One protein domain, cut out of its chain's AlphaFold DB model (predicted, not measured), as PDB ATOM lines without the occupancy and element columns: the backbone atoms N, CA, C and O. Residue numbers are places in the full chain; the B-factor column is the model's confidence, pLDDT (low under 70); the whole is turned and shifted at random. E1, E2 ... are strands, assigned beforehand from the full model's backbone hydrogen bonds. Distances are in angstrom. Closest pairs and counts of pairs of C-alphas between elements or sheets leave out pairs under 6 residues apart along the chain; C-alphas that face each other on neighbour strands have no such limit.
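Overview. This is residues 18 to 66 of the 100 residues of an uncharacterized protein of Comamonas odontotermitis (UniProt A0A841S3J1). This is a long, thin rod with little regular structure, with a small pair of strands toward each end: E1 beside E3, and E2 beside E4. The 49 printed residues have no named helix and four named strands, E1 E2 E3 E4 along the chain, in two antiparallel sheets; the class is all strand, with 14 residues in named elements. The whole is only just extended, close to loose, with a radius of gyration of the C-alphas of 14.7 A and spans of 50 by 16 by 14 A.

Arrangement. E1, residues 18 to 21, and E3, residues 44 to 47, are antiparallel at 151 degrees, with N 19 and O 46 within hydrogen-bond range at 2.8 A. E2, residues 34 to 36, and E4, residues 61 to 63, are antiparallel at 144 degrees, with N 35 and O 62 at 2.8 A. E1 and E4 are apart.

Along the chain. E1 begins at C-alpha 18 (169.849, 158.465, 181.162) and is 10.1 A long; E2 is 6.9 A, E3 10.2 A. E4, 6.6 A, ends at C-alpha 63 (194.847, 178.574, 200.384).

Size, cuts and confidence. The C-alphas farthest apart, of Gly 50 and Pro 66, are 50.3 A apart. The links E1 to E2 and E3 to E4 are long. The printed part has no cut; residue 66 is under 70 in pLDDT.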
ATOM      1  N   SER A  18     168.568 157.782 180.980       95.19
ATOM      2  CA  SER A  18     169.849 158.465 181.162       95.19
ATOM      3  C   SER A  18     169.616 159.860 181.735       95.19
ATOM      4  O   SER A  18     168.908 160.669 181.136       95.19
ATOM      5  N   CYS A  19     170.240 160.158 182.869       93.19
ATOM      6  CA  CYS A  19     170.184 161.459 183.526       93.19
ATOM      7  C   CYS A  19     171.585 162.055 183.630       93.19
ATOM      8  O   CYS A  19     172.548 161.332 183.876       93.19
ATOM      9  N   THR A  20     171.686 163.375 183.510       95.25
ATOM     10  CA  THR A  20     172.921 164.118 183.768       95.25
ATOM     11  C   THR A  20     172.709 164.997 184.989       95.25
ATOM     12  O   THR A  20     171.730 165.737 185.052       95.25
ATOM     13  N   VAL A  21     173.615 164.902 185.956       93.88
ATOM     14  CA  VAL A  21     173.611 165.704 187.180       93.88
ATOM     15  C   VAL A  21     174.823 166.622 187.147       93.88
ATOM     16  O   VAL A  21     175.942 166.154 186.948       93.88
ATOM     17  N   SER A  22     174.609 167.914 187.354       93.62
ATOM     18  CA  SER A  22     175.659 168.925 187.469       93.62
ATOM     19  C   SER A  22     175.440 169.759 188.724       93.62
ATOM     20  O   SER A  22     174.301 169.938 189.157       93.62
ATOM     21  N   GLU A  23     176.522 170.283 189.287       91.19
ATOM     22  CA  GLU A  23     176.464 171.246 190.382       91.19
ATOM     23  C   GLU A  23     176.348 172.676 189.830       91.19
ATOM     24  O   GLU A  23     176.867 172.978 188.752       91.19
ATOM     25  N   ASP A  24     175.637 173.547 190.547       88.88
ATOM     26  CA  ASP A  24     175.598 174.975 190.232       88.88
ATOM     27  C   ASP A  24     176.955 175.619 190.566       88.88
ATOM     28  O   ASP A  24     177.579 175.296 191.577       88.88
ATOM     29  N   ALA A  25     177.415 176.545 189.726       84.75
ATOM     30  CA  ALA A  25     178.694 177.221 189.922       84.75
ATOM     31  C   ALA A  25     178.688 178.236 191.085       84.75
ATOM     32  O   ALA A  25     179.751 178.693 191.511       84.75
ATOM     33  N   ALA A  26     177.517 178.615 191.603       88.44
ATOM     34  CA  ALA A  26     177.359 179.558 192.704       88.44
ATOM     35  C   ALA A  26     177.673 178.916 194.067       88.44
ATOM     36  O   ALA A  26     176.789 178.626 194.877       88.44
ATOM     37  N   LEU A  27     178.964 178.726 194.344       88.62
ATOM     38  CA  LEU A  27     179.446 178.277 195.649       88.62
ATOM     39  C   LEU A  27     179.278 179.374 196.722       88.62
ATOM     40  O   LEU A  27     179.386 180.568 196.421       88.62
ATOM     41  N   PRO A  28     179.052 179.002 197.997       90.94
ATOM     42  CA  PRO A  28     178.988 179.965 199.092       90.94
ATOM     43  C   PRO A  28     180.330 180.686 199.275       90.94
ATOM     44  O   PRO A  28     181.374 180.216 198.819       90.94
ATOM     45  N   ALA A  29     180.322 181.808 199.999       92.75
ATOM     46  CA  ALA A  29     181.548 182.535 200.324       92.75
ATOM     47  C   ALA A  29     182.598 181.605 200.961       92.75
ATOM     48  O   ALA A  29     182.320 180.912 201.944       92.75
ATOM     49  N   ALA A  30     183.801 181.591 200.384       92.12
ATOM     50  CA  ALA A  30     184.904 180.794 200.899       92.12
ATOM     51  C   ALA A  30     185.332 181.293 202.297       92.12
ATOM     52  O   ALA A  30     185.276 182.498 202.567       92.12
ATOM     53  N   PRO A  31     185.779 180.395 203.194       91.75
ATOM     54  CA  PRO A  31     186.364 180.793 204.469       91.75
ATOM     55  C   PRO A  31     187.573 181.722 204.291       91.75
ATOM     56  O   PRO A  31     188.297 181.641 203.299       91.75
ATOM     57  N   ALA A  32     187.840 182.571 205.286       92.38
ATOM     58  CA  ALA A  32     188.984 183.480 205.257       92.38
ATOM     59  C   ALA A  32     190.315 182.729 205.052       92.38
ATOM     60  O   ALA A  32     190.574 181.719 205.707       92.38
ATOM     61  N   GLY A  33     191.165 183.242 204.157       90.31
ATOM     62  CA  GLY A  33     192.450 182.621 203.811       90.31
ATOM     63  C   GLY A  33     192.360 181.493 202.776       90.31
ATOM     64  O   GLY A  33     193.375 180.848 202.496       90.31
ATOM     65  N   TYR A  34     191.174 181.256 202.207       92.81
ATOM     66  CA  TYR A  34     190.944 180.264 201.164       92.81
ATOM     67  C   TYR A  34     190.096 180.828 200.021       92.81
ATOM     68  O   TYR A  34     189.308 181.754 200.196       92.81
ATOM     69  N   ALA A  35     190.246 180.224 198.848       93.44
ATOM     70  CA  ALA A  35     189.406 180.438 197.682       93.44
ATOM     71  C   ALA A  35     188.982 179.083 197.110       93.44
ATOM     72  O   ALA A  35     189.755 178.118 197.139       93.44
ATOM     73  N   TRP A  36     187.762 178.998 196.585       93.44
ATOM     74  CA  TRP A  36     187.345 177.830 195.812       93.44
ATOM     75  C   TRP A  36     188.220 177.677 194.568       93.44
ATOM     76  O   TRP A  36     188.616 178.668 193.954       93.44
ATOM     77  N   SER A  37     188.523 176.433 194.211       90.56
ATOM     78  CA  SER A  37     189.134 176.110 192.924       90.56
ATOM     79  C   SER A  37     188.239 176.599 191.784       90.56
ATOM     80  O   SER A  37     187.015 176.513 191.872       90.56
ATOM     81  N   THR A  38     188.849 177.083 190.701       87.69
ATOM     82  CA  THR A  38     188.130 177.427 189.465       87.69
ATOM     83  C   THR A  38     187.698 176.191 188.681       87.69
ATOM     84  O   THR A  38     186.781 176.271 187.867       87.69
ATOM     85  N   ASP A  39     188.342 175.052 188.935       89.50
ATOM     86  CA  ASP A  39     188.024 173.775 188.303       89.50
ATOM     87  C   ASP A  39     186.914 173.074 189.093       89.50
ATOM     88  O   ASP A  39     187.175 172.340 190.051       89.50
ATOM     89  N   LEU A  40     185.665 173.344 188.709       88.50
ATOM     90  CA  LEU A  40     184.491 172.671 189.262       88.50
ATOM     91  C   LEU A  40     184.415 171.209 188.789       88.50
ATOM     92  O   LEU A  40     184.842 170.893 187.672       88.50
ATOM     93  N   PRO A  41     183.853 170.302 189.607       92.00
ATOM     94  CA  PRO A  41     183.671 168.915 189.213       92.00
ATOM     95  C   PRO A  41     182.747 168.803 187.985       92.00
ATOM     96  O   PRO A  41     181.741 169.514 187.891       92.00
ATOM     97  N   PRO A  42     183.062 167.911 187.029       94.06
ATOM     98  CA  PRO A  42     182.256 167.743 185.830       94.06
ATOM     99  C   PRO A  42     180.900 167.107 186.149       94.06
ATOM    100  O   PRO A  42     180.716 166.445 187.173       94.06
ATOM    101  N   ALA A  43     179.956 167.259 185.221       95.50
ATOM    102  CA  ALA A  43     178.665 166.597 185.315       95.50
ATOM    103  C   ALA A  43     178.806 165.063 185.295       95.50
ATOM    104  O   ALA A  43     179.650 164.506 184.592       95.50
ATOM    105  N   VAL A  44     177.935 164.381 186.037       96.00
ATOM    106  CA  VAL A  44     177.889 162.919 186.143       96.00
ATOM    107  C   VAL A  44     176.672 162.398 185.389       96.00
ATOM    108  O   VAL A  44     175.548 162.837 185.637       96.00
ATOM    109  N   THR A  45     176.880 161.436 184.493       96.12
ATOM    110  CA  THR A  45     175.787 160.718 183.830       96.12
ATOM    111  C   THR A  45     175.453 159.442 184.595       96.12
ATOM    112  O   THR A  45     176.339 158.680 184.977       96.12
ATOM    113  N   LEU A  46     174.164 159.207 184.813       94.31
ATOM    114  CA  LEU A  46     173.624 158.080 185.563       94.31
ATOM    115  C   LEU A  46     172.528 157.405 184.745       94.31
ATOM    116  O   LEU A  46     171.773 158.073 184.039       94.31
ATOM    117  N   VAL A  47     172.398 156.090 184.895       94.62
ATOM    118  CA  VAL A  47     171.252 155.336 184.380       94.62
ATOM    119  C   VAL A  47     170.342 155.003 185.546       94.62
ATOM    120  O   VAL A  47     170.801 154.462 186.550       94.62
ATOM    121  N   THR A  48     169.060 155.329 185.437       92.56
ATOM    122  CA  THR A  48     168.141 155.198 186.564       92.56
ATOM    123  C   THR A  48     167.852 153.749 186.938       92.56
ATOM    124  O   THR A  48     167.434 152.931 186.115       92.56
ATOM    125  N   SER A  49     168.009 153.440 188.226       88.94
ATOM    126  CA  SER A  49     167.610 152.166 188.825       88.94
ATOM    127  C   SER A  49     166.451 152.319 189.821       88.94
ATOM    128  O   SER A  49     166.238 153.391 190.390       88.94
ATOM    129  N   GLY A  50     165.724 151.224 190.071       84.88
ATOM    130  CA  GLY A  50     164.662 151.177 191.085       84.88
ATOM    131  C   GLY A  50     165.165 151.290 192.533       84.88
ATOM    132  O   GLY A  50     164.373 151.547 193.431       84.88
ATOM    133  N   SER A  51     166.473 151.134 192.761       86.31
ATOM    134  CA  SER A  51     167.134 151.307 194.062       86.31
ATOM    135  C   SER A  51     167.593 152.746 194.336       86.31
ATOM    136  O   SER A  51     168.128 153.018 195.409       86.31
ATOM    137  N   GLY A  52     167.390 153.667 193.388       85.69
ATOM    138  CA  GLY A  52     167.946 155.018 193.444       85.69
ATOM    139  C   GLY A  52     169.376 155.089 192.904       85.69
ATOM    140  O   GLY A  52     170.032 154.075 192.669       85.69
ATOM    141  N   ASN A  53     169.852 156.308 192.657       90.12
ATOM    142  CA  ASN A  53     171.174 156.572 192.086       90.12
ATOM    143  C   ASN A  53     171.851 157.670 192.902       90.12
ATOM    144  O   ASN A  53     171.169 158.521 193.473       90.12
ATOM    145  N   VAL A  54     173.182 157.659 192.942       90.62
ATOM    146  CA  VAL A  54     173.975 158.620 193.714       90.62
ATOM    147  C   VAL A  54     174.966 159.307 192.782       90.62
ATOM    148  O   VAL A  54     175.710 158.636 192.071       90.62
ATOM    149  N   ALA A  55     174.979 160.639 192.808       91.44
ATOM    150  CA  ALA A  55     176.061 161.458 192.272       91.44
ATOM    151  C   ALA A  55     176.855 162.051 193.440       91.44
ATOM    152  O   ALA A  55     176.277 162.392 194.472       91.44
ATOM    153  N   ALA A  56     178.169 162.180 193.272       91.00
ATOM    154  CA  ALA A  56     179.051 162.792 194.254       91.00
ATOM    155  C   ALA A  56     179.904 163.866 193.580       91.00
ATOM    156  O   ALA A  56     180.457 163.636 192.504       91.00
ATOM    157  N   PHE A  57     180.024 165.012 194.243       92.31
ATOM    158  CA  PHE A  57     180.803 166.161 193.796       92.31
ATOM    159  C   PHE A  57     181.788 166.542 194.900       92.31
ATOM    160  O   PHE A  57     181.477 166.424 196.088       92.31
ATOM    161  N   VAL A  58     182.994 166.956 194.513       92.00
ATOM    162  CA  VAL A  58     184.037 167.381 195.452       92.00
ATOM    163  C   VAL A  58     184.545 168.748 195.028       92.00
ATOM    164  O   VAL A  58     185.238 168.867 194.021       92.00
ATOM    165  N   ASN A  59     184.248 169.757 195.844       91.31
ATOM    166  CA  ASN A  59     184.745 171.117 195.662       91.31
ATOM    167  C   ASN A  59     186.015 171.329 196.483       91.31
ATOM    168  O   ASN A  59     186.068 170.995 197.669       91.31
ATOM    169  N   GLN A  60     187.047 171.879 195.846       91.12
ATOM    170  CA  GLN A  60     188.358 172.071 196.461       91.12
ATOM    171  C   GLN A  60     188.544 173.513 196.927       91.12
ATOM    172  O   GLN A  60     188.263 174.451 196.184       91.12
ATOM    173  N   LEU A  61     189.069 173.685 198.142       91.88
ATOM    174  CA  LEU A  61     189.541 174.971 198.655       91.88
ATOM    175  C   LEU A  61     191.061 175.037 198.521       91.88
ATOM    176  O   LEU A  61     191.780 174.156 198.991       91.88
ATOM    177  N   THR A  62     191.545 176.117 197.927       91.31
ATOM    178  CA  THR A  62     192.967 176.449 197.838       91.31
ATOM    179  C   THR A  62     193.283 177.563 198.820       91.31
ATOM    180  O   THR A  62     192.477 178.474 199.011       91.31
ATOM    181  N   SER A  63     194.431 177.490 199.493       90.81
ATOM    182  CA  SER A  63     194.847 178.574 200.384       90.81
ATOM    183  C   SER A  63     195.229 179.797 199.554       90.81
ATOM    184  O   SER A  63     196.028 179.700 198.622       90.81
ATOM    185  N   THR A  64     194.676 180.955 199.901       87.81
ATOM    186  CA  THR A  64     195.140 182.228 199.354       87.81
ATOM    187  C   THR A  64     196.440 182.578 200.061       87.81
ATOM    188  O   THR A  64     196.446 182.705 201.288       87.81
ATOM    189  N   ALA A  65     197.536 182.719 199.310       77.81
ATOM    190  CA  ALA A  65     198.811 183.133 199.884       77.81
ATOM    191  C   ALA A  65     198.618 184.405 200.737       77.81
ATOM    192  O   ALA A  65     197.844 185.286 200.339       77.81
ATOM    193  N   PRO A  66     199.297 184.527 201.893       69.69
ATOM    194  CA  PRO A  66     199.279 185.769 202.653       69.69
ATOM    195  C   PRO A  66     199.718 186.927 201.750       69.69
ATOM    196  O   PRO A  66     200.532 186.698 200.847       69.69
TER     197      PRO A  66